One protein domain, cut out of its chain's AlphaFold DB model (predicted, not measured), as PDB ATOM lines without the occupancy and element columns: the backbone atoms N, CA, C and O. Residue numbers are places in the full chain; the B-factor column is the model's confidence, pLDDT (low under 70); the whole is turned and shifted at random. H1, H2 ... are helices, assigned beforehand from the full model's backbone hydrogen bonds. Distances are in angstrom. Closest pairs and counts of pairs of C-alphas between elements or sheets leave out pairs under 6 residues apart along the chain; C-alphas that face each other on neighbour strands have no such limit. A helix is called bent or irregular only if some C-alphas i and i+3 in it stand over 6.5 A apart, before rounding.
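What this domain is: This is residues 10 to 50 of the 175 residues of the protein "Sulfotransfer_1 domain-containing protein" of Candidatus Chloroploca asiatica (UniProt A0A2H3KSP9). Four helices are strung out as a flat, open zigzag with no shared core, and no helix touches another. H1 and H2 follow each other as a short column at one end; the link after H2 arches over and folds back to H3, and from there H4 leads away, with residues 33 to 50 sticking out as a free arm that makes much of the length. The printed part has 41 residues, with H1, H2, H3 and H4 in this order along the chain, no named strand, and the class all helix. It is only just extended, close to loose, with a radius of gyration of the C-alphas of 13.8 A, and its C-alphas span 40 by 22 by 8 A.

Where its parts are: The printed part begins with H1, residues 10 to 14, whose first C-alpha, that of Arg 10, is at (170.613, 147.878, 176.497). H2, residues 16 to 23, measures 10.6 A from first to last C-alpha and ends with C-alpha 23 at (153.562, 139.213, 170.872). H3 is a short helix, residues 32 to 35, of 4.9 A. H4, residues 37 to 47, is the longest helix with 11 residues and 15.9 A, and ends with C-alpha 47 at (148.486, 166.934, 154.682). None of the helices is bent or irregular.

How they stand to each other: H1 and H2 meet only through their link, the single residue Ser 15, which is a tight link. H2 and H3 are apart, with no C-alpha of the one within 8 A of the other, and the 8 residues between them make a short link. H3 and H4 meet only through their link, the single residue Trp 36, again a tight link. H1 is apart from H3 and from H4, and H2 is apart from H4. Residues 21 to 26, of which 21 to 23 belong to H2, stand free, with no C-alpha 8 or more residues away along the chain within 10 A. In H1 and H2 every O i to N i+4 pair is within hydrogen-bond range, and in H4 6 of 7 are. H3 is too short for such a pair, and its one O i to N i+3 pair is within range.

The domain as a whole: The two C-alphas farthest apart are those of Ser 11 and Pro 49, at 41.0 A, and those of Arg 10 and Arg 50 are 37.0 A apart. The printed part has no cut, and none of its links between helices is long. The mean pLDDT of the printed part is 76.6. Residues 17 to 30 and 32 to 34 are under 70; H2 has a mean of 66 and H4 a mean of 94.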
ATOM      1  N   ARG A  10     169.978 148.521 177.660       87.69
ATOM      2  CA  ARG A  10     170.613 147.878 176.497       87.69
ATOM      3  C   ARG A  10     169.957 146.531 176.219       87.69
ATOM      4  O   ARG A  10     169.560 146.274 175.084       87.69
ATOM      5  N   SER A  11     169.791 145.707 177.250       86.38
ATOM      6  CA  SER A  11     169.062 144.438 177.150       86.38
ATOM      7  C   SER A  11     167.622 144.646 176.684       86.38
ATOM      8  O   SER A  11     167.155 143.932 175.795       86.38
ATOM      9  N   ALA A  12     166.926 145.649 177.232       84.12
ATOM     10  CA  ALA A  12     165.552 145.980 176.850       84.12
ATOM     11  C   ALA A  12     165.440 146.329 175.360       84.12
ATOM     12  O   ALA A  12     164.561 145.806 174.673       84.12
ATOM     13  N   TYR A  13     166.360 147.169 174.880       81.81
ATOM     14  CA  TYR A  13     166.462 147.622 173.498       81.81
ATOM     15  C   TYR A  13     166.790 146.472 172.535       81.81
ATOM     16  O   TYR A  13     166.054 146.253 171.580       81.81
ATOM     17  N   LEU A  14     167.838 145.687 172.809       82.19
ATOM     18  CA  LEU A  14     168.272 144.598 171.921       82.19
ATOM     19  C   LEU A  14     167.262 143.447 171.846       82.19
ATOM     20  O   LEU A  14     167.115 142.809 170.809       82.19
ATOM     21  N   SER A  15     166.565 143.172 172.947       77.19
ATOM     22  CA  SER A  15     165.539 142.126 172.997       77.19
ATOM     23  C   SER A  15     164.165 142.608 172.533       77.19
ATOM     24  O   SER A  15     163.221 141.815 172.529       77.19
ATOM     25  N   ALA A  16     164.006 143.896 172.205       74.50
ATOM     26  CA  ALA A  16     162.711 144.468 171.863       74.50
ATOM     27  C   ALA A  16     162.102 143.755 170.653       74.50
ATOM     28  O   ALA A  16     161.006 143.211 170.768       74.50
ATOM     29  N   ASP A  17     162.834 143.678 169.541       66.50
ATOM     30  CA  ASP A  17     162.322 143.129 168.280       66.50
ATOM     31  C   ASP A  17     161.893 141.662 168.430       66.50
ATOM     32  O   ASP A  17     160.751 141.314 168.131       66.50
ATOM     33  N   GLN A  18     162.742 140.821 169.032       67.50
ATOM     34  CA  GLN A  18     162.435 139.402 169.268       67.50
ATOM     35  C   GLN A  18     161.210 139.195 170.172       67.50
ATOM     36  O   GLN A  18     160.401 138.294 169.941       67.50
ATOM     37  N   ARG A  19     161.045 140.017 171.219       67.38
ATOM     38  CA  ARG A  19     159.883 139.926 172.120       67.38
ATOM     39  C   ARG A  19     158.602 140.431 171.457       67.38
ATOM     40  O   ARG A  19     157.520 139.944 171.786       67.38
ATOM     41  N   TRP A  20     158.700 141.404 170.554       64.12
ATOM     42  CA  TRP A  20     157.543 141.981 169.868       64.12
ATOM     43  C   TRP A  20     157.038 141.105 168.724       64.12
ATOM     44  O   TRP A  20     155.824 140.924 168.608       64.12
ATOM     45  N   GLU A  21     157.935 140.439 167.992       60.81
ATOM     46  CA  GLU A  21     157.566 139.392 167.029       60.81
ATOM     47  C   GLU A  21     156.736 138.278 167.687       60.81
ATOM     48  O   GLU A  21     155.715 137.843 167.150       60.81
ATOM     49  N   GLN A  22     157.109 137.866 168.903       62.53
ATOM     50  CA  GLN A  22     156.376 136.848 169.665       62.53
ATOM     51  C   GLN A  22     155.000 137.323 170.152       62.53
ATOM     52  O   GLN A  22     154.084 136.510 170.291       62.53
ATOM     53  N   ARG A  23     154.831 138.628 170.406       63.03
ATOM     54  CA  ARG A  23     153.562 139.213 170.872       63.03
ATOM     55  C   ARG A  23     152.577 139.536 169.744       63.03
ATOM     56  O   ARG A  23     151.425 139.824 170.049       63.03
ATOM     57  N   LYS A  24     152.985 139.435 168.468       52.72
ATOM     58  CA  LYS A  24     152.168 139.791 167.285       52.72
ATOM     59  C   LYS A  24     151.547 141.196 167.367       52.72
ATOM     60  O   LYS A  24     150.504 141.448 166.768       52.72
ATOM     61  N   GLU A  25     152.172 142.107 168.104       50.47
ATOM     62  CA  GLU A  25     151.772 143.510 168.129       50.47
ATOM     63  C   GLU A  25     152.517 144.216 166.997       50.47
ATOM     64  O   GLU A  25     153.745 144.282 166.968       50.47
ATOM     65  N   THR A  26     151.765 144.657 165.993       43.06
ATOM     66  CA  THR A  26     152.297 145.273 164.782       43.06
ATOM     67  C   THR A  26     152.666 146.723 165.048       43.06
ATOM     68  O   THR A  26     151.874 147.590 164.701       43.06
ATOM     69  N   THR A  27     153.842 146.948 165.642       44.06
ATOM     70  CA  THR A  27     154.766 148.039 165.284       44.06
ATOM     71  C   THR A  27     156.010 148.057 166.186       44.06
ATOM     72  O   THR A  27     155.916 148.069 167.410       44.06
ATOM     73  N   LEU A  28     157.196 148.188 165.575       47.09
ATOM     74  CA  LEU A  28     158.503 148.538 166.183       47.09
ATOM     75  C   LEU A  28     158.517 149.913 166.918       47.09
ATOM     76  O   LEU A  28     159.563 150.519 167.155       47.09
ATOM     77  N   GLU A  29     157.349 150.448 167.268       55.22
ATOM     78  CA  GLU A  29     157.087 151.837 167.642       55.22
ATOM     79  C   GLU A  29     157.579 152.245 169.031       55.22
ATOM     80  O   GLU A  29     157.559 153.428 169.340       55.22
ATOM     81  N   LEU A  30     158.019 151.320 169.885       59.56
ATOM     82  CA  LEU A  30     158.282 151.635 171.297       59.56
ATOM     83  C   LEU A  30     159.701 152.142 171.592       59.56
ATOM     84  O   LEU A  30     159.892 152.822 172.598       59.56
ATOM     85  N   TYR A  31     160.676 151.840 170.731       73.06
ATOM     86  CA  TYR A  31     162.058 152.314 170.876       73.06
ATOM     87  C   TYR A  31     162.452 153.189 169.683       73.06
ATOM     88  O   TYR A  31     162.004 154.329 169.584       73.06
ATOM     89  N   LEU A  32     163.257 152.671 168.749       69.44
ATOM     90  CA  LEU A  32     163.729 153.451 167.604       69.44
ATOM     91  C   LEU A  32     162.620 153.824 166.628       69.44
ATOM     92  O   LEU A  32     162.673 154.912 166.071       69.44
ATOM     93  N   GLY A  33     161.591 152.984 166.463       68.31
ATOM     94  CA  GLY A  33     160.472 153.298 165.575       68.31
ATOM     95  C   GLY A  33     159.767 154.612 165.933       68.31
ATOM     96  O   GLY A  33     159.316 155.316 165.035       68.31
ATOM     97  N   ALA A  34     159.712 154.980 167.221       68.25
ATOM     98  CA  ALA A  34     159.196 156.281 167.656       68.25
ATOM     99  C   ALA A  34     160.174 157.445 167.476       68.25
ATOM    100  O   ALA A  34     159.736 158.593 167.492       68.25
ATOM    101  N   ALA A  35     161.464 157.162 167.333       76.25
ATOM    102  CA  ALA A  35     162.509 158.171 167.300       76.25
ATOM    103  C   ALA A  35     162.783 158.738 165.898       76.25
ATOM    104  O   ALA A  35     163.479 159.742 165.792       76.25
ATOM    105  N   TRP A  36     162.237 158.122 164.843       86.12
ATOM    106  CA  TRP A  36     162.322 158.620 163.466       86.12
ATOM    107  C   TRP A  36     161.280 159.717 163.233       86.12
ATOM    108  O   TRP A  36     160.153 159.465 162.791       86.12
ATOM    109  N   TYR A  37     161.627 160.949 163.599       91.12
ATOM    110  CA  TYR A  37     160.676 162.062 163.586       91.12
ATOM    111  C   TYR A  37     160.423 162.596 162.182       91.12
ATOM    112  O   TYR A  37     159.314 163.055 161.908       91.12
ATOM    113  N   VAL A  38     161.422 162.542 161.296       94.00
ATOM    114  CA  VAL A  38     161.345 163.190 159.981       94.00
ATOM    115  C   VAL A  38     160.229 162.602 159.135       94.00
ATOM    116  O   VAL A  38     159.399 163.359 158.642       94.00
ATOM    117  N   GLU A  39     160.163 161.276 158.996       89.12
ATOM    118  CA  GLU A  39     159.146 160.617 158.162       89.12
ATOM    119  C   GLU A  39     157.731 160.957 158.640       89.12
ATOM    120  O   GLU A  39     156.885 161.402 157.864       89.12
ATOM    121  N   ARG A  40     157.507 160.860 159.954       88.94
ATOM    122  CA  ARG A  40     156.216 161.174 160.577       88.94
ATOM    123  C   ARG A  40     155.846 162.637 160.393       88.94
ATOM    124  O   ARG A  40     154.702 162.955 160.088       88.94
ATOM    125  N   LEU A  41     156.793 163.545 160.592       93.88
ATOM    126  CA  LEU A  41     156.524 164.969 160.469       93.88
ATOM    127  C   LEU A  41     156.286 165.377 159.008       93.88
ATOM    128  O   LEU A  41     155.400 166.189 158.746       93.88
ATOM    129  N   GLN A  42     157.016 164.788 158.059       94.50
ATOM    130  CA  GLN A  42     156.780 164.977 156.626       94.50
ATOM    131  C   GLN A  42     155.366 164.541 156.232       94.50
ATOM    132  O   GLN A  42     154.692 165.252 155.490       94.50
ATOM    133  N   ASP A  43     154.885 163.431 156.791       93.94
ATOM    134  CA  ASP A  43     153.514 162.965 156.608       93.94
ATOM    135  C   ASP A  43     152.466 163.998 157.064       93.94
ATOM    136  O   ASP A  43     151.466 164.224 156.373       93.94
ATOM    137  N   TRP A  44     152.682 164.651 158.208       95.94
ATOM    138  CA  TRP A  44     151.802 165.726 158.678       95.94
ATOM    139  C   TRP A  44     151.903 166.971 157.793       95.94
ATOM    140  O   TRP A  44     150.877 167.503 157.374       95.94
ATOM    141  N   LEU A  45     153.117 167.402 157.447       95.69
ATOM    142  CA  LEU A  45     153.359 168.579 156.603       95.69
ATOM    143  C   LEU A  45     152.821 168.420 155.173       95.69
ATOM    144  O   LEU A  45     152.462 169.408 154.540       95.69
ATOM    145  N   ALA A  46     152.731 167.189 154.664       96.88
ATOM    146  CA  ALA A  46     152.130 166.903 153.363       96.88
ATOM    147  C   ALA A  46     150.597 167.051 153.361       96.88
ATOM    148  O   ALA A  46     149.998 167.231 152.301       96.88
ATOM    149  N   ARG A  47     149.952 166.945 154.530       97.69
ATOM    150  CA  ARG A  47     148.486 166.934 154.682       97.69
ATOM    151  C   ARG A  47     147.935 168.221 155.291       97.69
ATOM    152  O   ARG A  47     146.778 168.551 155.050       97.69
ATOM    153  N   PHE A  48     148.751 168.937 156.060       97.38
ATOM    154  CA  PHE A  48     148.364 170.150 156.766       97.38
ATOM    155  C   PHE A  48     149.322 171.303 156.436       97.38
ATOM    156  O   PHE A  48     150.540 171.123 156.499       97.38
ATOM    157  N   PRO A  49     148.798 172.506 156.140       96.06
ATOM    158  CA  PRO A  49     149.585 173.730 156.076       96.06
ATOM    159  C   PRO A  49     150.486 173.905 157.304       96.06
ATOM    160  O   PRO A  49     150.062 173.681 158.439       96.06
ATOM    161  N   ARG A  50     151.719 174.383 157.088       94.31
ATOM    162  CA  ARG A  50     152.728 174.562 158.147       94.31
ATOM    163  C   ARG A  50     152.224 175.400 159.325       94.31
ATOM    164  O   ARG A  50     152.621 175.131 160.456       94.31
TER     165      ARG A  50